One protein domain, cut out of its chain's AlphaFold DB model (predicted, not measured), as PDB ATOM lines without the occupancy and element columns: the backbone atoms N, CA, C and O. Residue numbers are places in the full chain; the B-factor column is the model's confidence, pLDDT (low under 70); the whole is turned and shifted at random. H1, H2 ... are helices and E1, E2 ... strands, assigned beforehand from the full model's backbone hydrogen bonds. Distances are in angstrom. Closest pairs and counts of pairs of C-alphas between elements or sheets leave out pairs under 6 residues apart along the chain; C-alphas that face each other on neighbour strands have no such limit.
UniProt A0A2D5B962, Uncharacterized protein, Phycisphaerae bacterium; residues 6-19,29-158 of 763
ATOM      1  N   ALA A   6     -11.417  -1.221 -35.100       96.31
ATOM      2  CA  ALA A   6     -11.443  -0.706 -36.477       96.31
ATOM      3  C   ALA A   6     -12.286   0.569 -36.632       96.31
ATOM      4  O   ALA A   6     -11.868   1.501 -37.311       96.31
ATOM      5  N   ALA A   7     -13.420   0.643 -35.927       95.88
ATOM      6  CA  ALA A   7     -14.288   1.817 -35.904       95.88
ATOM      7  C   ALA A   7     -13.562   3.066 -35.388       95.88
ATOM      8  O   ALA A   7     -13.678   4.140 -35.969       95.88
ATOM      9  N   ILE A   8     -12.794   2.913 -34.304       95.88
ATOM     10  CA  ILE A   8     -11.978   3.997 -33.749       95.88
ATOM     11  C   ILE A   8     -10.932   4.429 -34.770       95.88
ATOM     12  O   ILE A   8     -10.783   5.622 -35.021       95.88
ATOM     13  N   LEU A   9     -10.245   3.468 -35.398       95.06
ATOM     14  CA  LEU A   9      -9.186   3.788 -36.350       95.06
ATOM     15  C   LEU A   9      -9.692   4.502 -37.616       95.06
ATOM     16  O   LEU A   9      -8.908   5.171 -38.282       95.06
ATOM     17  N   GLN A  10     -10.980   4.376 -37.946       94.38
ATOM     18  CA  GLN A  10     -11.608   5.084 -39.067       94.38
ATOM     19  C   GLN A  10     -12.018   6.521 -38.752       94.38
ATOM     20  O   GLN A  10     -12.421   7.245 -39.663       94.38
ATOM     21  N   GLN A  11     -11.947   6.953 -37.491       94.12
ATOM     22  CA  GLN A  11     -12.339   8.310 -37.137       94.12
ATOM     23  C   GLN A  11     -11.436   9.316 -37.841       94.12
ATOM     24  O   GLN A  11     -10.210   9.309 -37.693       94.12
ATOM     25  N   ALA A  12     -12.068  10.208 -38.603       90.81
ATOM     26  CA  ALA A  12     -11.374  11.314 -39.231       90.81
ATOM     27  C   ALA A  12     -10.618  12.115 -38.164       90.81
ATOM     28  O   ALA A  12     -11.124  12.348 -37.065       90.81
ATOM     29  N   ASN A  13      -9.411  12.560 -38.504       88.81
ATOM     30  CA  ASN A  13      -8.528  13.344 -37.635       88.81
ATOM     31  C   ASN A  13      -7.921  12.598 -36.436       88.81
ATOM     32  O   ASN A  13      -7.136  13.211 -35.713       88.81
ATOM     33  N   LEU A  14      -8.218  11.307 -36.226       91.19
ATOM     34  CA  LEU A  14      -7.486  10.520 -35.227       91.19
ATOM     35  C   LEU A  14      -6.036  10.302 -35.674       91.19
ATOM     36  O   LEU A  14      -5.105  10.476 -34.890       91.19
ATOM     37  N   PHE A  15      -5.853   9.980 -36.956       88.69
ATOM     38  CA  PHE A  15      -4.547   9.864 -37.593       88.69
ATOM     39  C   PHE A  15      -4.260  11.057 -38.494       88.69
ATOM     40  O   PHE A  15      -5.142  11.588 -39.173       88.69
ATOM     41  N   ARG A  16      -2.990  11.459 -38.524       85.44
ATOM     42  CA  ARG A  16      -2.481  12.394 -39.523       85.44
ATOM     43  C   ARG A  16      -2.182  11.611 -40.798       85.44
ATOM     44  O   ARG A  16      -1.463  10.621 -40.752       85.44
ATOM     45  N   ALA A  17      -2.731  12.062 -41.924       83.69
ATOM     46  CA  ALA A  17      -2.449  11.458 -43.227       83.69
ATOM     47  C   ALA A  17      -0.998  11.698 -43.675       83.69
ATOM     48  O   ALA A  17      -0.439  10.905 -44.426       83.69
ATOM     49  N   GLN A  18      -0.403  12.798 -43.212       83.25
ATOM     50  CA  GLN A  18       0.961  13.202 -43.514       83.25
ATOM     51  C   GLN A  18       1.634  13.684 -42.234       83.25
ATOM     52  O   GLN A  18       1.002  14.321 -41.386       83.25
ATOM     53  N   TRP A  19       2.917  13.368 -42.105       83.06
ATOM     54  CA  TRP A  19       3.763  13.844 -41.023       83.06
ATOM     55  C   TRP A  19       4.775  14.832 -41.604       83.06
ATOM     56  O   TRP A  19       5.841  14.437 -42.057       83.06
ATOM     57  N   SER A  29      -5.041  16.178 -27.213       86.62
ATOM     58  CA  SER A  29      -5.287  14.838 -27.740       86.62
ATOM     59  C   SER A  29      -6.559  14.851 -28.594       86.62
ATOM     60  O   SER A  29      -7.567  15.401 -28.141       86.62
ATOM     61  N   PRO A  30      -6.554  14.249 -29.799       89.31
ATOM     62  CA  PRO A  30      -7.769  14.085 -30.584       89.31
ATOM     63  C   PRO A  30      -8.855  13.414 -29.737       89.31
ATOM     64  O   PRO A  30      -8.599  12.413 -29.065       89.31
ATOM     65  N   ALA A  31     -10.062  13.978 -29.743       91.44
ATOM     66  CA  ALA A  31     -11.180  13.390 -29.025       91.44
ATOM     67  C   ALA A  31     -11.584  12.080 -29.716       91.44
ATOM     68  O   ALA A  31     -12.071  12.097 -30.845       91.44
ATOM     69  N   ILE A  32     -11.393  10.951 -29.033       93.62
ATOM     70  CA  ILE A  32     -11.916   9.663 -29.489       93.62
ATOM     71  C   ILE A  32     -13.413   9.662 -29.199       93.62
ATOM     72  O   ILE A  32     -13.837   9.703 -28.043       93.62
ATOM     73  N   THR A  33     -14.221   9.635 -30.251       92.38
ATOM     74  CA  THR A  33     -15.677   9.571 -30.105       92.38
ATOM     75  C   THR A  33     -16.103   8.116 -29.889       92.38
ATOM     76  O   THR A  33     -15.700   7.238 -30.643       92.38
ATOM     77  N   ASP A  34     -16.922   7.801 -28.879       89.88
ATOM     78  CA  ASP A  34     -17.517   6.450 -28.744       89.88
ATOM     79  C   ASP A  34     -18.720   6.325 -29.694       89.88
ATOM     80  O   ASP A  34     -19.853   6.099 -29.276       89.88
ATOM     81  N   GLN A  35     -18.496   6.568 -30.991       87.50
ATOM     82  CA  GLN A  35     -19.525   6.373 -32.005       87.50
ATOM     83  C   GLN A  35     -19.754   4.873 -32.182       87.50
ATOM     84  O   GLN A  35     -18.958   4.158 -32.797       87.50
ATOM     85  N   ALA A  36     -20.856   4.392 -31.609       89.50
ATOM     86  CA  ALA A  36     -21.338   3.042 -31.831       89.50
ATOM     87  C   ALA A  36     -21.612   2.849 -33.328       89.50
ATOM     88  O   ALA A  36     -22.559   3.416 -33.870       89.50
ATOM     89  N   ILE A  37     -20.806   2.024 -33.997       93.44
ATOM     90  CA  ILE A  37     -21.133   1.587 -35.355       93.44
ATOM     91  C   ILE A  37     -22.235   0.535 -35.248       93.44
ATOM     92  O   ILE A  37     -22.048  -0.524 -34.627       93.44
ATOM     93  N   ALA A  38     -23.395   0.874 -35.810       95.75
ATOM     94  CA  ALA A  38     -24.505  -0.047 -35.963       95.75
ATOM     95  C   ALA A  38     -24.106  -1.167 -36.939       95.75
ATOM     96  O   ALA A  38     -23.421  -0.889 -37.926       95.75
ATOM     97  N   PRO A  39     -24.497  -2.422 -36.670       97.50
ATOM     98  CA  PRO A  39     -24.269  -3.513 -37.607       97.50
ATOM     99  C   PRO A  39     -24.993  -3.200 -38.929       97.50
ATOM    100  O   PRO A  39     -26.126  -2.714 -38.928       97.50
ATOM    101  N   ALA A  40     -24.319  -3.437 -40.051       98.00
ATOM    102  CA  ALA A  40     -24.842  -3.201 -41.394       98.00
ATOM    103  C   ALA A  40     -24.329  -4.289 -42.349       98.00
ATOM    104  O   ALA A  40     -23.311  -4.918 -42.042       98.00
ATOM    105  N   PRO A  41     -25.017  -4.556 -43.478       98.56
ATOM    106  CA  PRO A  41     -24.551  -5.534 -44.456       98.56
ATOM    107  C   PRO A  41     -23.110  -5.255 -44.885       98.56
ATOM    108  O   PRO A  41     -22.744  -4.095 -45.103       98.56
ATOM    109  N   CYS A  42     -22.296  -6.303 -45.029       98.56
ATOM    110  CA  CYS A  42     -20.892  -6.180 -45.436       98.56
ATOM    111  C   CYS A  42     -20.759  -5.845 -46.933       98.56
ATOM    112  O   CYS A  42     -20.368  -6.673 -47.757       98.56
ATOM    113  N   SER A  43     -21.130  -4.618 -47.289       98.38
ATOM    114  CA  SER A  43     -21.200  -4.131 -48.666       98.38
ATOM    115  C   SER A  43     -19.852  -4.148 -49.389       98.38
ATOM    116  O   SER A  43     -19.800  -4.507 -50.565       98.38
ATOM    117  N   LEU A  44     -18.751  -3.811 -48.706       98.12
ATOM    118  CA  LEU A  44     -17.426  -3.821 -49.322       98.12
ATOM    119  C   LEU A  44     -16.960  -5.255 -49.585       98.12
ATOM    120  O   LEU A  44     -16.348  -5.529 -50.616       98.12
ATOM    121  N   TRP A  45     -17.305  -6.188 -48.696       98.44
ATOM    122  CA  TRP A  45     -17.068  -7.612 -48.928       98.44
ATOM    123  C   TRP A  45     -17.839  -8.118 -50.145       98.44
ATOM    124  O   TRP A  45     -17.252  -8.785 -50.995       98.44
ATOM    125  N   GLN A  46     -19.116  -7.748 -50.282       98.31
ATOM    126  CA  GLN A  46     -19.914  -8.087 -51.461       98.31
ATOM    127  C   GLN A  46     -19.322  -7.502 -52.745       98.31
ATOM    128  O   GLN A  46     -19.255  -8.194 -53.756       98.31
ATOM    129  N   GLN A  47     -18.854  -6.254 -52.704       97.81
ATOM    130  CA  GLN A  47     -18.234  -5.605 -53.856       97.81
ATOM    131  C   GLN A  47     -16.948  -6.318 -54.300       97.81
ATOM    132  O   GLN A  47     -16.731  -6.473 -55.499       97.81
ATOM    133  N   LEU A  48     -16.092  -6.725 -53.357       97.38
ATOM    134  CA  LEU A  48     -14.782  -7.305 -53.677       97.38
ATOM    135  C   LEU A  48     -14.822  -8.810 -53.963       97.38
ATOM    136  O   LEU A  48     -14.011  -9.284 -54.749       97.38
ATOM    137  N   SER A  49     -15.731  -9.554 -53.331       97.56
ATOM    138  CA  SER A  49     -15.786 -11.025 -53.419       97.56
ATOM    139  C   SER A  49     -17.063 -11.572 -54.062       97.56
ATOM    140  O   SER A  49     -17.238 -12.783 -54.159       97.56
ATOM    141  N   GLY A  50     -17.994 -10.701 -54.456       97.62
ATOM    142  CA  GLY A  50     -19.312 -11.074 -54.977       97.62
ATOM    143  C   GLY A  50     -20.350 -11.429 -53.903       97.62
ATOM    144  O   GLY A  50     -21.545 -11.395 -54.187       97.62
ATOM    145  N   ASP A  51     -19.935 -11.711 -52.662       98.19
ATOM    146  CA  ASP A  51     -20.838 -12.088 -51.567       98.19
ATOM    147  C   ASP A  51     -20.371 -11.514 -50.218       98.19
ATOM    148  O   ASP A  51     -19.253 -11.763 -49.765       98.19
ATOM    149  N   ALA A  52     -21.252 -10.771 -49.538       98.50
ATOM    150  CA  ALA A  52     -21.016 -10.255 -48.185       98.50
ATOM    151  C   ALA A  52     -20.733 -11.374 -47.168       98.50
ATOM    152  O   ALA A  52     -20.036 -11.155 -46.176       98.50
ATOM    153  N   GLY A  53     -21.247 -12.580 -47.428       98.25
ATOM    154  CA  GLY A  53     -21.114 -13.771 -46.600       98.25
ATOM    155  C   GLY A  53     -19.674 -14.154 -46.255       98.25
ATOM    156  O   GLY A  53     -19.435 -14.699 -45.180       98.25
ATOM    157  N   HIS A  54     -18.693 -13.792 -47.086       98.31
ATOM    158  CA  HIS A  54     -17.278 -14.051 -46.807       98.31
ATOM    159  C   HIS A  54     -16.758 -13.347 -45.546       98.31
ATOM    160  O   HIS A  54     -15.858 -13.873 -44.891       98.31
ATOM    161  N   ALA A  55     -17.358 -12.223 -45.135       98.44
ATOM    162  CA  ALA A  55     -17.029 -11.603 -43.850       98.44
ATOM    163  C   ALA A  55     -17.376 -12.526 -42.664       98.44
ATOM    164  O   ALA A  55     -16.716 -12.479 -41.623       98.44
ATOM    165  N   GLY A  56     -18.358 -13.420 -42.834       97.94
ATOM    166  CA  GLY A  56     -18.745 -14.438 -41.858       97.94
ATOM    167  C   GLY A  56     -17.609 -15.400 -41.497       97.94
ATOM    168  O   GLY A  56     -17.548 -15.867 -40.360       97.94
ATOM    169  N   LEU A  57     -16.644 -15.621 -42.399       97.31
ATOM    170  CA  LEU A  57     -15.453 -16.434 -42.121       97.31
ATOM    171  C   LEU A  57     -14.594 -15.825 -41.002       97.31
ATOM    172  O   LEU A  57     -14.084 -16.552 -40.145       97.31
ATOM    173  N   LEU A  58     -14.489 -14.491 -40.956       97.81
ATOM    174  CA  LEU A  58     -13.796 -13.781 -39.877       97.81
ATOM    175  C   LEU A  58     -14.576 -13.859 -38.560       97.81
ATOM    176  O   LEU A  58     -13.988 -14.072 -37.500       97.81
ATOM    177  N   LEU A  59     -15.904 -13.732 -38.608       97.56
ATOM    178  CA  LEU A  59     -16.747 -13.833 -37.410       97.56
ATOM    179  C   LEU A  59     -16.647 -15.221 -36.776       97.56
ATOM    180  O   LEU A  59     -16.425 -15.343 -35.569       97.56
ATOM    181  N   ARG A  60     -16.726 -16.264 -37.608       96.69
ATOM    182  CA  ARG A  60     -16.578 -17.659 -37.189       96.69
ATOM    183  C   ARG A  60     -15.226 -17.898 -36.515       96.69
ATOM    184  O   ARG A  60     -15.150 -18.623 -35.526       96.69
ATOM    185  N   ASN A  61     -14.162 -17.267 -37.008       96.06
ATOM    186  CA  ASN A  61     -12.836 -17.353 -36.402       96.06
ATOM    187  C   ASN A  61     -12.786 -16.788 -34.976       96.06
ATOM    188  O   ASN A  61     -12.140 -17.380 -34.117       96.06
ATOM    189  N   ILE A  62     -13.496 -15.690 -34.701       96.06
ATOM    190  CA  ILE A  62     -13.567 -15.113 -33.349       96.06
ATOM    191  C   ILE A  62     -14.419 -15.970 -32.417       96.06
ATOM    192  O   ILE A  62     -14.054 -16.130 -31.251       96.06
ATOM    193  N   ALA A  63     -15.516 -16.528 -32.932       94.56
ATOM    194  CA  ALA A  63     -16.421 -17.387 -32.176       94.56
ATOM    195  C   ALA A  63     -15.835 -18.782 -31.878       94.56
ATOM    196  O   ALA A  63     -16.199 -19.402 -30.882       94.56
ATOM    197  N   SER A  64     -14.924 -19.280 -32.719       93.12
ATOM    198  CA  SER A  64     -14.266 -20.573 -32.522       93.12
ATOM    199  C   SER A  64     -13.363 -20.577 -31.283       93.12
ATOM    200  O   SER A  64     -12.717 -19.582 -30.949       93.12
ATOM    201  N   THR A  65     -13.266 -21.731 -30.620       88.88
ATOM    202  CA  THR A  65     -12.304 -21.973 -29.531       88.88
ATOM    203  C   THR A  65     -10.874 -22.121 -30.051       88.88
ATOM    204  O   THR A  65      -9.928 -21.775 -29.349       88.88
ATOM    205  N   ASN A  66     -10.703 -22.592 -31.293       89.44
ATOM    206  CA  ASN A  66      -9.404 -22.717 -31.950       89.44
ATOM    207  C   ASN A  66      -9.157 -21.513 -32.867       89.44
ATOM    208  O   ASN A  66      -9.403 -21.559 -34.076       89.44
ATOM    209  N   GLN A  67      -8.724 -20.411 -32.262       87.12
ATOM    210  CA  GLN A  67      -8.512 -19.128 -32.930       87.12
ATOM    211  C   GLN A  67      -7.203 -19.150 -33.715       87.12
ATOM    212  O   GLN A  67      -6.141 -18.789 -33.211       87.12
ATOM    213  N   LYS A  68      -7.287 -19.589 -34.969       92.94
ATOM    214  CA  LYS A  68      -6.176 -19.507 -35.916       92.94
ATOM    215  C   LYS A  68      -5.979 -18.076 -36.414       92.94
ATOM    216  O   LYS A  68      -6.932 -17.302 -36.477       92.94
ATOM    217  N   ASN A  69      -4.755 -17.743 -36.811       94.44
ATOM    218  CA  ASN A  69      -4.487 -16.500 -37.528       94.44
ATOM    219  C   ASN A  69      -5.026 -16.614 -38.962       94.44
ATOM    220  O   ASN A  69      -4.691 -17.570 -39.665       94.44
ATOM    221  N   ILE A  70      -5.847 -15.648 -39.371       96.88
ATOM    222  CA  ILE A  70      -6.347 -15.520 -40.735       96.88
ATOM    223  C   ILE A  70      -5.554 -14.451 -41.480       96.88
ATOM    224  O   ILE A  70      -5.488 -13.296 -41.050       96.88
ATOM    225  N   VAL A  71      -5.017 -14.813 -42.645       97.31
ATOM    226  CA  VAL A  71      -4.426 -13.855 -43.583       97.31
ATOM    227  C   VAL A  71      -5.423 -13.555 -44.697       97.31
ATOM    228  O   VAL A  71      -5.703 -14.398 -45.546       97.31
ATOM    229  N   LEU A  72      -5.941 -12.333 -44.717       97.69
ATOM    230  CA  LEU A  72      -6.809 -11.835 -45.773       97.69
ATOM    231  C   LEU A  72      -5.955 -11.266 -46.914       97.69
ATOM    232  O   LEU A  72      -5.253 -10.269 -46.734       97.69
ATOM    233  N   VAL A  73      -6.008 -11.898 -48.084       97.56
ATOM    234  CA  VAL A  73      -5.332 -11.434 -49.297       97.56
ATOM    235  C   VAL A  73      -6.292 -10.539 -50.075       97.56
ATOM    236  O   VAL A  73      -7.324 -11.000 -50.565       97.56
ATOM    237  N   VAL A  74      -5.960  -9.250 -50.159       97.38
ATOM    238  CA  VAL A  74      -6.828  -8.209 -50.736       97.38
ATOM    239  C   VAL A  74      -6.151  -7.481 -51.899       97.38
ATOM    240  O   VAL A  74      -4.925  -7.337 -51.886       97.38
ATOM    241  N   PRO A  75      -6.918  -6.954 -52.868       96.88
ATOM    242  CA  PRO A  75      -6.387  -6.045 -53.881       96.88
ATOM    243  C   PRO A  75      -5.755  -4.800 -53.244       96.88
ATOM    244  O   PRO A  75      -6.208  -4.324 -52.202       96.88
ATOM    245  N   GLU A  76      -4.733  -4.228 -53.882       95.88
ATOM    246  CA  GLU A  76      -4.022  -3.053 -53.353       95.88
ATOM    247  C   GLU A  76      -4.942  -1.843 -53.120       95.88
ATOM    248  O   GLU A  76      -4.789  -1.129 -52.122       95.88
ATOM    249  N   SER A  77      -5.921  -1.668 -54.010       95.94
ATOM    250  CA  SER A  77      -6.908  -0.585 -54.020       95.94
ATOM    251  C   SER A  77      -8.011  -0.720 -52.965       95.94
ATOM    252  O   SER A  77      -8.789   0.217 -52.782       95.94
ATOM    253  N   ALA A  78      -8.113  -1.858 -52.276       96.88
ATOM    254  CA  ALA A  78      -9.179  -2.096 -51.312       96.88
ATOM    255  C   ALA A  78      -9.009  -1.252 -50.037       96.88
ATOM    256  O   ALA A  78      -7.912  -1.144 -49.478       96.88
ATOM    257  N   ASP A  79     -10.124  -0.735 -49.507       96.94
ATOM    258  CA  ASP A  79     -10.171  -0.127 -48.173       96.94
ATOM    259  C   ASP A  79     -10.140  -1.220 -47.092       96.94
ATOM    260  O   ASP A  79     -11.147  -1.710 -46.574       96.94
ATOM    261  N   ARG A  80      -8.910  -1.609 -46.775       96.62
ATOM    262  CA  ARG A  80      -8.527  -2.620 -45.787       96.62
ATOM    263  C   ARG A  80      -9.179  -2.417 -44.428       96.62
ATOM    264  O   ARG A  80      -9.596  -3.380 -43.789       96.62
ATOM    265  N   LEU A  81      -9.232  -1.170 -43.965       96.75
ATOM    266  CA  LEU A  81      -9.746  -0.872 -42.639       96.75
ATOM    267  C   LEU A  81     -11.271  -0.991 -42.621       96.75
ATOM    268  O   LEU A  81     -11.823  -1.539 -41.669       96.75
ATOM    269  N   ARG A  82     -11.943  -0.575 -43.702       97.38
ATOM    270  CA  ARG A  82     -13.392  -0.747 -43.847       97.38
ATOM    271  C   ARG A  82     -13.823  -2.206 -43.884       97.38
ATOM    272  O   ARG A  82     -14.839  -2.518 -43.271       97.38
ATOM    273  N   LEU A  83     -13.045  -3.103 -44.495       98.00
ATOM    274  CA  LEU A  83     -13.325  -4.546 -44.442       98.00
ATOM    275  C   LEU A  83     -13.411  -5.056 -42.998       98.00
ATOM    276  O   LEU A  83     -14.356  -5.766 -42.644       98.00
ATOM    277  N   PHE A  84     -12.457  -4.658 -42.152       97.94
ATOM    278  CA  PHE A  84     -12.476  -5.016 -40.737       97.94
ATOM    279  C   PHE A  84     -13.581  -4.305 -39.966       97.94
ATOM    280  O   PHE A  84     -14.211  -4.939 -39.125       97.94
ATOM    281  N   THR A  85     -13.864  -3.033 -40.249       97.69
ATOM    282  CA  THR A  85     -14.982  -2.334 -39.603       97.69
ATOM    283  C   THR A  85     -16.313  -3.022 -39.881       97.69
ATOM    284  O   THR A  85     -17.059  -3.269 -38.934       97.69
ATOM    285  N   GLU A  86     -16.601  -3.364 -41.141       98.19
ATOM    286  CA  GLU A  86     -17.846  -4.041 -41.518       98.19
ATOM    287  C   GLU A  86     -17.985  -5.366 -40.758       98.19
ATOM    288  O   GLU A  86     -18.988  -5.559 -40.077       98.19
ATOM    289  N   ALA A  87     -16.951  -6.215 -40.752       98.31
ATOM    290  CA  ALA A  87     -16.979  -7.480 -40.015       98.31
ATOM    291  C   ALA A  87     -17.105  -7.270 -38.491       98.31
ATOM    292  O   ALA A  87     -18.004  -7.812 -37.854       98.31
ATOM    293  N   ILE A  88     -16.258  -6.439 -37.876       97.94
ATOM    294  CA  ILE A  88     -16.252  -6.226 -36.416       97.94
ATOM    295  C   ILE A  88     -17.576  -5.629 -35.932       97.94
ATOM    296  O   ILE A  88     -18.013  -5.945 -34.827       97.94
ATOM    297  N   SER A  89     -18.246  -4.803 -36.741       97.56
ATOM    298  CA  SER A  89     -19.546  -4.223 -36.380       97.56
ATOM    299  C   SER A  89     -20.628  -5.280 -36.112       97.56
ATOM    300  O   SER A  89     -21.543  -5.025 -35.325       97.56
ATOM    301  N   LEU A  90     -20.491  -6.476 -36.693       98.00
ATOM    302  CA  LEU A  90     -21.425  -7.592 -36.535       98.00
ATOM    303  C   LEU A  90     -21.210  -8.380 -35.243       98.00
ATOM    304  O   LEU A  90     -22.080  -9.150 -34.848       98.00
ATOM    305  N   LEU A  91     -20.079  -8.196 -34.561       97.25
ATOM    306  CA  LEU A  91     -19.844  -8.797 -33.253       97.25
ATOM    307  C   LEU A  91     -20.611  -8.036 -32.166       97.25
ATOM    308  O   LEU A  91     -20.745  -6.804 -32.217       97.25
ATOM    309  N   ALA A  92     -21.046  -8.766 -31.137       95.81
ATOM    310  CA  ALA A  92     -21.561  -8.165 -29.914       95.81
ATOM    311  C   ALA A  92     -20.522  -7.188 -29.325       95.81
ATOM    312  O   ALA A  92     -19.320  -7.459 -29.410       95.81
ATOM    313  N   PRO A  93     -20.930  -6.071 -28.690       95.00
ATOM    314  CA  PRO A  93     -19.996  -5.044 -28.220       95.00
ATOM    315  C   PRO A  93     -18.849  -5.571 -27.343       95.00
ATOM    316  O   PRO A  93     -17.721  -5.099 -27.465       95.00
ATOM    317  N   ALA A  94     -19.119  -6.585 -26.512       94.44
ATOM    318  CA  ALA A  94     -18.125  -7.229 -25.652       94.44
ATOM    319  C   ALA A  94     -17.048  -8.019 -26.426       94.44
ATOM    320  O   ALA A  94     -15.933  -8.188 -25.933       94.44
ATOM    321  N   ASP A  95     -17.355  -8.471 -27.643       95.69
ATOM    322  CA  ASP A  95     -16.466  -9.291 -28.470       95.69
ATOM    323  C   ASP A  95     -15.697  -8.476 -29.516       95.69
ATOM    324  O   ASP A  95     -14.684  -8.946 -30.033       95.69
ATOM    325  N   ARG A  96     -16.114  -7.234 -29.799       96.38
ATOM    326  CA  ARG A  96     -15.489  -6.376 -30.825       96.38
ATOM    327  C   ARG A  96     -13.986  -6.181 -30.612       96.38
ATOM    328  O   ARG A  96     -13.232  -6.124 -31.576       96.38
ATOM    329  N   TRP A  97     -13.543  -6.121 -29.358       95.50
ATOM    330  CA  TRP A  97     -12.130  -5.951 -28.996       95.50
ATOM    331  C   TRP A  97     -11.310  -7.245 -29.036       95.50
ATOM    332  O   TRP A  97     -10.084  -7.186 -29.032       95.50
ATOM    333  N   LYS A  98     -11.960  -8.412 -29.131       95.56
ATOM    334  CA  LYS A  98     -11.272  -9.699 -29.322       95.56
ATOM    335  C   LYS A  98     -10.742  -9.848 -30.752       95.56
ATOM    336  O   LYS A  98      -9.827 -10.634 -30.983       95.56
ATOM    337  N   ALA A  99     -11.291  -9.094 -31.703       96.44
ATOM    338  CA  ALA A  99     -10.862  -9.067 -33.096       96.44
ATOM    339  C   ALA A  99      -9.613  -8.191 -33.292       96.44
ATOM    340  O   ALA A  99      -9.693  -7.058 -33.767       96.44
ATOM    341  N   THR A 100      -8.441  -8.706 -32.907       96.31
ATOM    342  CA  THR A 100      -7.162  -8.029 -33.167       96.31
ATOM    343  C   THR A 100      -6.764  -8.180 -34.633       96.31
ATOM    344  O   THR A 100      -6.816  -9.280 -35.188       96.31
ATOM    345  N   PHE A 101      -6.337  -7.084 -35.263       97.00
ATOM    346  CA  PHE A 101      -5.973  -7.094 -36.677       97.00
ATOM    347  C   PHE A 101      -4.760  -6.218 -36.999       97.00
ATOM    348  O   PHE A 101      -4.430  -5.296 -36.256       97.00
ATOM    349  N   THR A 102      -4.138  -6.481 -38.150       95.69
ATOM    350  CA  THR A 102      -3.192  -5.564 -38.798       95.69
ATOM    351  C   THR A 102      -3.594  -5.301 -40.249       95.69
ATOM    352  O   THR A 102      -3.876  -6.228 -41.011       95.69
ATOM    353  N   THR A 103      -3.615  -4.026 -40.644       94.00
ATOM    354  CA  THR A 103      -3.841  -3.587 -42.036       94.00
ATOM    355  C   THR A 103      -2.551  -3.511 -42.847       94.00
ATOM    356  O   THR A 103      -2.589  -3.431 -44.079       94.00
ATOM    357  N   LEU A 104      -1.405  -3.542 -42.163       80.94
ATOM    358  CA  LEU A 104      -0.081  -3.539 -42.758       80.94
ATOM    359  C   LEU A 104       0.469  -4.962 -42.693       80.94
ATOM    360  O   LEU A 104       0.665  -5.520 -41.614       80.94
ATOM    361  N   GLY A 105       0.761  -5.545 -43.854       69.94
ATOM    362  CA  GLY A 105       1.406  -6.855 -43.969       69.94
ATOM    363  C   GLY A 105       2.880  -6.857 -43.548       69.94
ATOM    364  O   GLY A 105       3.654  -7.675 -44.033       69.94
ATOM    365  N   GLN A 106       3.311  -5.922 -42.705       74.00
ATOM    366  CA  GLN A 106       4.695  -5.853 -42.254       74.00
ATOM    367  C   GLN A 106       4.961  -6.865 -41.135       74.00
ATOM    368  O   GLN A 106       4.042  -7.419 -40.526       74.00
ATOM    369  N   ASN A 107       6.244  -7.139 -40.912       75.50
ATOM    370  CA  ASN A 107       6.733  -8.046 -39.884       75.50
ATOM    371  C   ASN A 107       6.404  -7.474 -38.503       75.50
ATOM    372  O   ASN A 107       7.186  -6.711 -37.938       75.50
ATOM    373  N   LEU A 108       5.229  -7.825 -37.976       82.88
ATOM    374  CA  LEU A 108       4.933  -7.615 -36.567       82.88
ATOM    375  C   LEU A 108       6.033  -8.301 -35.741       82.88
ATOM    376  O   LEU A 108       6.471  -9.395 -36.118       82.88
ATOM    377  N   PRO A 109       6.488  -7.687 -34.636       86.56
ATOM    378  CA  PRO A 109       7.375  -8.362 -33.700       86.56
ATOM    379  C   PRO A 109       6.798  -9.730 -33.332       86.56
ATOM    380  O   PRO A 109       5.589  -9.858 -33.151       86.56
ATOM    381  N   SER A 110       7.648 -10.745 -33.178       85.12
ATOM    382  CA  SER A 110       7.218 -12.116 -32.854       85.12
ATOM    383  C   SER A 110       6.426 -12.225 -31.543       85.12
ATOM    384  O   SER A 110       5.739 -13.218 -31.316       85.12
ATOM    385  N   THR A 111       6.499 -11.202 -30.690       89.12
ATOM    386  CA  THR A 111       5.733 -11.076 -29.447       89.12
ATOM    387  C   THR A 111       4.276 -10.662 -29.660       89.12
ATOM    388  O   THR A 111       3.462 -10.848 -28.758       89.12
ATOM    389  N   VAL A 112       3.922 -10.110 -30.826       89.00
ATOM    390  CA  VAL A 112       2.576  -9.612 -31.128       89.00
ATOM    391  C   VAL A 112       1.916 -10.521 -32.154       89.00
ATOM    392  O   VAL A 112       2.363 -10.637 -33.292       89.00
ATOM    393  N   THR A 113       0.801 -11.133 -31.763       89.19
ATOM    394  CA  THR A 113      -0.030 -11.933 -32.664       89.19
ATOM    395  C   THR A 113      -1.361 -11.226 -32.905       89.19
ATOM    396  O   THR A 113      -2.112 -10.915 -31.980       89.19
ATOM    397  N   CYS A 114      -1.654 -10.941 -34.173       94.06
ATOM    398  CA  CYS A 114      -2.981 -10.507 -34.596       94.06
ATOM    399  C   CYS A 114      -3.775 -11.728 -35.048       94.06
ATOM    400  O   CYS A 114      -3.227 -12.608 -35.712       94.06
ATOM    401  N   ARG A 115      -5.067 -11.770 -34.714       95.69
ATOM    402  CA  ARG A 115      -5.956 -12.828 -35.209       95.69
ATOM    403  C   ARG A 115      -6.190 -12.700 -36.696       95.69
ATOM    404  O   ARG A 115      -6.293 -13.709 -37.377       95.69
ATOM    405  N   TRP A 116      -6.267 -11.468 -37.184       97.38
ATOM    406  CA  TRP A 116      -6.419 -11.190 -38.601       97.38
ATOM    407  C   TRP A 116      -5.251 -10.352 -39.100       97.38
ATOM    408  O   TRP A 116      -4.784  -9.423 -38.442       97.38
ATOM    409  N   SER A 117      -4.769 -10.644 -40.291       96.44
ATOM    410  CA  SER A 117      -3.745  -9.831 -40.931       96.44
ATOM    411  C   SER A 117      -4.039  -9.687 -42.407       96.44
ATOM    412  O   SER A 117      -4.654 -10.562 -43.006       96.44
ATOM    413  N   ILE A 118      -3.624  -8.569 -42.994       97.12
ATOM    414  CA  ILE A 118      -3.787  -8.338 -44.426       97.12
ATOM    415  C   ILE A 118      -2.476  -8.602 -45.158       97.12
ATOM    416  O   ILE A 118      -1.401  -8.182 -44.724       97.12
ATOM    417  N   ALA A 119      -2.582  -9.265 -46.304       96.44
ATOM    418  CA  ALA A 119      -1.552  -9.309 -47.325       96.44
ATOM    419  C   ALA A 119      -2.110  -8.719 -48.626       96.44
ATOM    420  O   ALA A 119      -3.273  -8.914 -48.962       96.44
ATOM    421  N   ILE A 120      -1.287  -7.976 -49.363       96.38
ATOM    422  CA  ILE A 120      -1.703  -7.417 -50.652       96.38
ATOM    423  C   ILE A 120      -1.518  -8.477 -51.734       96.38
ATOM    424  O   ILE A 120      -0.466  -9.124 -51.785       96.38
ATOM    425  N   ALA A 121      -2.532  -8.667 -52.573       96.31
ATOM    426  CA  ALA A 121      -2.505  -9.602 -53.690       96.31
ATOM    427  C   ALA A 121      -1.253  -9.386 -54.563       96.31
ATOM    428  O   ALA A 121      -0.783  -8.266 -54.746       96.31
ATOM    429  N   GLY A 122      -0.653 -10.480 -55.036       95.62
ATOM    430  CA  GLY A 122       0.588 -10.459 -55.824       95.62
ATOM    431  C   GLY A 122       1.890 -10.289 -55.023       95.62
ATOM    432  O   GLY A 122       2.960 -10.656 -55.511       95.62
ATOM    433  N   THR A 123       1.843  -9.817 -53.772       95.62
ATOM    434  CA  THR A 123       3.065  -9.667 -52.960       95.62
ATOM    435  C   THR A 123       3.668 -11.014 -52.543       95.62
ATOM    436  O   THR A 123       2.990 -12.045 -52.497       95.62
ATOM    437  N   LYS A 124       4.968 -11.025 -52.200       94.88
ATOM    438  CA  LYS A 124       5.656 -12.212 -51.651       94.88
ATOM    439  C   LYS A 124       4.919 -12.772 -50.428       94.88
ATOM    440  O   LYS A 124       4.653 -13.966 -50.382       94.88
ATOM    441  N   ARG A 125       4.483 -11.897 -49.516       93.94
ATOM    442  CA  ARG A 125       3.730 -12.279 -48.314       93.94
ATOM    443  C   ARG A 125       2.404 -12.969 -48.629       93.94
ATOM    444  O   ARG A 125       2.069 -13.940 -47.964       93.94
ATOM    445  N   ALA A 126       1.648 -12.480 -49.614       95.94
ATOM    446  CA  ALA A 126       0.400 -13.133 -50.012       95.94
ATOM    447  C   ALA A 126       0.664 -14.552 -50.533       95.94
ATOM    448  O   ALA A 126       0.008 -15.492 -50.100       95.94
ATOM    449  N   ARG A 127       1.682 -14.720 -51.387       96.62
ATOM    450  CA  ARG A 127       2.090 -16.040 -51.897       96.62
ATOM    451  C   ARG A 127       2.536 -16.981 -50.779       96.62
ATOM    452  O   ARG A 127       2.131 -18.135 -50.768       96.62
ATOM    453  N   GLU A 128       3.329 -16.487 -49.832       95.25
ATOM    454  CA  GLU A 128       3.771 -17.262 -48.668       95.25
ATOM    455  C   GLU A 128       2.595 -17.672 -47.779       95.25
ATOM    456  O   GLU A 128       2.498 -18.837 -47.415       95.25
ATOM    457  N   ALA A 129       1.672 -16.755 -47.476       95.31
ATOM    458  CA  ALA A 129       0.493 -17.056 -46.668       95.31
ATOM    459  C   ALA A 129      -0.433 -18.088 -47.328       95.31
ATOM    460  O   ALA A 129      -1.003 -18.923 -46.632       95.31
ATOM    461  N   ILE A 130      -0.560 -18.050 -48.658       96.56
ATOM    462  CA  ILE A 130      -1.322 -19.040 -49.432       96.56
ATOM    463  C   ILE A 130      -0.610 -20.401 -49.436       96.56
ATOM    464  O   ILE A 130      -1.255 -21.438 -49.316       96.56
ATOM    465  N   ALA A 131       0.718 -20.412 -49.563       96.75
ATOM    466  CA  ALA A 131       1.500 -21.643 -49.639       96.75
ATOM    467  C   ALA A 131       1.733 -22.319 -48.276       96.75
ATOM    468  O   ALA A 131       2.058 -23.507 -48.239       96.75
ATOM    469  N   HIS A 132       1.625 -21.587 -47.163       95.00
ATOM    470  CA  HIS A 132       2.017 -22.094 -45.850       95.00
ATOM    471  C   HIS A 132       0.917 -22.956 -45.204       95.00
ATOM    472  O   HIS A 132      -0.139 -22.434 -44.832       95.00
ATOM    473  N   PRO A 133       1.153 -24.263 -44.986       92.69
ATOM    474  CA  PRO A 133       0.189 -25.107 -44.295       92.69
ATOM    475  C   PRO A 133       0.041 -24.653 -42.837       92.69
ATOM    476  O   PRO A 133       1.024 -24.492 -42.119       92.69
ATOM    477  N   GLY A 134      -1.199 -24.458 -42.389       89.94
ATOM    478  CA  GLY A 134      -1.516 -24.049 -41.014       89.94
ATOM    479  C   GLY A 134      -1.848 -22.565 -40.839       89.94
ATOM    480  O   GLY A 134      -2.343 -22.193 -39.775       89.94
ATOM    481  N   ILE A 135      -1.650 -21.741 -41.871       92.75
ATOM    482  CA  ILE A 135      -2.220 -20.394 -41.944       92.75
ATOM    483  C   ILE A 135      -3.517 -20.480 -42.745       92.75
ATOM    484  O   ILE A 135      -3.520 -20.945 -43.883       92.75
ATOM    485  N   ASP A 136      -4.622 -20.024 -42.160       95.75
ATOM    486  CA  ASP A 136      -5.884 -19.943 -42.888       95.75
ATOM    487  C   ASP A 136      -5.839 -18.662 -43.743       95.75
ATOM    488  O   ASP A 136      -5.875 -17.547 -43.221       95.75
ATOM    489  N   SER A 137      -5.695 -18.801 -45.060       96.56
ATOM    490  CA  SER A 137      -5.664 -17.667 -45.990       96.56
ATOM    491  C   SER A 137      -6.989 -17.521 -46.742       96.56
ATOM    492  O   SER A 137      -7.624 -18.505 -47.115       96.56
ATOM    493  N   ILE A 138      -7.428 -16.276 -46.939       97.00
ATOM    494  CA  ILE A 138      -8.667 -15.920 -47.646       97.00
ATOM    495  C   ILE A 138      -8.283 -14.984 -48.795       97.00
ATOM    496  O   ILE A 138      -7.978 -13.818 -48.559       97.00
ATOM    497  N   GLU A 139      -8.273 -15.482 -50.033       97.62
ATOM    498  CA  GLU A 139      -7.996 -14.680 -51.234       97.62
ATOM    499  C   GLU A 139      -9.290 -14.129 -51.825       97.62
ATOM    500  O   GLU A 139     -10.013 -14.869 -52.481       97.62
ATOM    501  N   LEU A 140      -9.577 -12.835 -51.608       96.38
ATOM    502  CA  LEU A 140     -10.877 -12.226 -51.942       96.38
ATOM    503  C   LEU A 140     -11.310 -12.405 -53.407       96.38
ATOM    504  O   LEU A 140     -12.504 -12.491 -53.671       96.38
ATOM    505  N   GLU A 141     -10.361 -12.483 -54.340       94.50
ATOM    506  CA  GLU A 141     -10.635 -12.652 -55.775       94.50
ATOM    507  C   GLU A 141     -10.959 -14.103 -56.170       94.50
ATOM    508  O   GLU A 141     -11.492 -14.342 -57.253       94.50
ATOM    509  N   LYS A 142     -10.622 -15.084 -55.322       94.25
ATOM    510  CA  LYS A 142     -10.711 -16.522 -55.626       94.25
ATOM    511  C   LYS A 142     -11.381 -17.309 -54.504       94.25
ATOM    512  O   LYS A 142     -10.902 -18.375 -54.112       94.25
ATOM    513  N   LEU A 143     -12.479 -16.788 -53.963       95.50
ATOM    514  CA  LEU A 143     -13.177 -17.466 -52.877       95.50
ATOM    515  C   LEU A 143     -14.174 -18.510 -53.389       95.50
ATOM    516  O   LEU A 143     -14.914 -18.243 -54.340       95.50
ATOM    517  N   PRO A 144     -14.223 -19.699 -52.761       95.12
ATOM    518  CA  PRO A 144     -15.362 -20.587 -52.928       95.12
ATOM    519  C   PRO A 144     -16.603 -19.939 -52.308       95.12
ATOM    520  O   PRO A 144     -16.484 -19.125 -51.394       95.12
ATOM    521  N   THR A 145     -17.792 -20.355 -52.748       97.19
ATOM    522  CA  THR A 145     -19.060 -19.925 -52.144       97.19
ATOM    523  C   THR A 145     -18.996 -20.061 -50.619       97.19
ATOM    524  O   THR A 145     -18.622 -21.137 -50.129       97.19
ATOM    525  N   PRO A 146     -19.334 -19.006 -49.853       97.38
ATOM    526  CA  PRO A 146     -19.222 -19.065 -48.411       97.38
ATOM    527  C   PRO A 146     -20.220 -20.097 -47.861       97.38
ATOM    528  O   PRO A 146     -21.303 -20.283 -48.417       97.38
ATOM    529  N   PRO A 147     -19.861 -20.808 -46.782       97.25
ATOM    530  CA  PRO A 147     -20.730 -21.814 -46.181       97.25
ATOM    531  C   PRO A 147     -22.023 -21.183 -45.651       97.25
ATOM    532  O   PRO A 147     -21.982 -20.170 -44.967       97.25
ATOM    533  N   GLU A 148     -23.169 -21.814 -45.895       97.94
ATOM    534  CA  GLU A 148     -24.464 -21.324 -45.406       97.94
ATOM    535  C   GLU A 148     -24.622 -21.578 -43.898       97.94
ATOM    536  O   GLU A 148     -25.052 -22.646 -43.463       97.94
ATOM    537  N   ASP A 149     -24.241 -20.593 -43.086       97.44
ATOM    538  CA  ASP A 149     -24.343 -20.620 -41.627       97.44
ATOM    539  C   ASP A 149     -24.823 -19.280 -41.039       97.44
ATOM    540  O   ASP A 149     -25.073 -18.300 -41.749       97.44
ATOM    541  N   GLU A 150     -24.964 -19.219 -39.711       97.75
ATOM    542  CA  GLU A 150     -25.440 -18.010 -39.031       97.75
ATOM    543  C   GLU A 150     -24.504 -16.805 -39.197       97.75
ATOM    544  O   GLU A 150     -24.982 -15.668 -39.239       97.75
ATOM    545  N   PHE A 151     -23.196 -17.045 -39.337       98.12
ATOM    546  CA  PHE A 151     -22.170 -16.016 -39.506       98.12
ATOM    547  C   PHE A 151     -22.256 -15.378 -40.896       98.12
ATOM    548  O   PHE A 151     -22.228 -14.154 -41.032       98.12
ATOM    549  N   THR A 152     -22.434 -16.204 -41.922       98.38
ATOM    550  CA  THR A 152     -22.627 -15.799 -43.316       98.38
ATOM    551  C   THR A 152     -23.955 -15.064 -43.477       98.38
ATOM    552  O   THR A 152     -24.000 -13.979 -44.061       98.38
ATOM    553  N   ALA A 153     -25.032 -15.576 -42.872       98.31
ATOM    554  CA  ALA A 153     -26.326 -14.899 -42.852       98.31
ATOM    555  C   ALA A 153     -26.263 -13.543 -42.126       98.31
ATOM    556  O   ALA A 153     -26.844 -12.564 -42.594       98.31
ATOM    557  N   ALA A 154     -25.541 -13.457 -41.003       98.44
ATOM    558  CA  ALA A 154     -25.322 -12.205 -40.280       98.44
ATOM    559  C   ALA A 154     -24.562 -11.173 -41.124       98.44
ATOM    560  O   ALA A 154     -24.971 -10.014 -41.160       98.44
ATOM    561  N   ALA A 155     -23.525 -11.599 -41.850       98.50
ATOM    562  CA  ALA A 155     -22.749 -10.737 -42.736       98.50
ATOM    563  C   ALA A 155     -23.555 -10.184 -43.916       98.50
ATOM    564  O   ALA A 155     -23.488  -8.987 -44.209       98.50
ATOM    565  N   ARG A 156     -24.375 -11.027 -44.550       98.56
ATOM    566  CA  ARG A 156     -25.274 -10.608 -45.635       98.56
ATOM    567  C   ARG A 156     -26.377  -9.670 -45.149       98.56
ATOM    568  O   ARG A 156     -26.666  -8.677 -45.805       98.56
ATOM    569  N   ALA A 157     -26.988  -9.970 -44.003       98.31
ATOM    570  CA  ALA A 157     -28.108  -9.193 -43.472       98.31
ATOM    571  C   ALA A 157     -27.680  -7.947 -42.681       98.31
ATOM    572  O   ALA A 157     -28.517  -7.096 -42.391       98.31
ATOM    573  N   GLY A 158     -26.410  -7.845 -42.284       98.12
ATOM    574  CA  GLY A 158     -25.962  -6.800 -41.367       98.12
ATOM    575  C   GLY A 158     -26.503  -6.957 -39.955       98.12
ATOM    576  O   GLY A 158     -26.810  -5.970 -39.293       98.12
TER     577      GLY A 158
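This is residues 6 to 19 and 29 to 158 of the 763 residues of an uncharacterized protein of Phycisphaerae bacterium (UniProt A0A2D5B962). A small wall of three parallel strands has H5 packed over one face and H4 over the other, where H4 joins H2, H3 and H6 in a cluster of crossed helices, H6 packing on H3. H1 packs on H4, and the stretches beside the cut, residues 10 to 19 and 29 to 35, make one end of the longest axis. The printed part has 144 residues with six named helices and three named strands, in the order H1 H2 H3 E1 H4 E2 H5 E3 H6, and the sheet runs E2 E1 E3. The class is mixed, helices and strands, with under half of the residues in named elements. The whole is compact, with a radius of gyration of the C-alphas of 15.0 A and spans of 43 by 35 by 30 A.

E1 is residues 70 to 74, 12.4 A long, from C-alpha 70 at (-6.347, -15.520, -40.735). E2 is residues 116 to 120, 13.5 A, and E3 residues 136 to 139. H5 is residues 124 to 131, H4 residues 80 to 89, 14.6 A, and H3 residues 52 to 63, 18.1 A. H2 is residues 43 to 49, H1 residues 6 to 9 from C-alpha 6 at (-11.443, -0.706, -36.477), and H6 residues 150 to 157, ending at C-alpha 157 at (-28.108, -9.193, -43.472).

E1, the inner strand, is parallel to E2 at 30 degrees, with N 72 and O 117 2.8 A apart, within hydrogen-bond range. E1 is parallel to E3 at 13 degrees, with N 73 and O 138 at 2.8 A. E1, H4, E2 is a strand-helix-strand unit, two parallel neighbour strands with a helix between, and its crossover is right-handed. E2, H5, E3 is a split unit, with E1 between its strands, also right-handed. H5 is on the sheet at a height of 8.6 A; H4, on the opposite face, has a height of 9.3 A. H3 only grazes the sheet, with residues 54 to 62. H3 touches H6, the C-alphas of Gly 53 and Thr 152 being closest at 4.1 A, at a steep tilt of 39 degrees, opposite ways. H3 touches H4 with residues 55 to 59 alone, closest at Ala 55 and Ala 87, C-alphas 5.6 A apart. H2 touches H4, with C-alphas 44 and 83 closest at 6.4 A, and touches H3 only at the corner, with C-alphas 46 and 52 closest at 4.1 A. H1 touches H4, with C-alphas 6 and 85 closest at 5.0 A. Every O i to N i+4 pair is within hydrogen-bond range in H2, H5 and H6, against 5 of 8 in H3 and 5 of 6 in H4; H1 is too short for such a pair.

The C-alphas farthest apart, of Trp 19 and Glu 148, are 45.3 A apart. Residues 20 to 28 are not printed, and C-alphas 19 and 29 are 16.1 A apart across the cut. The link from H4 to E2, 26 residues, is long. Mean pLDDT of the printed part is 94.5, and residue 105 is under 70.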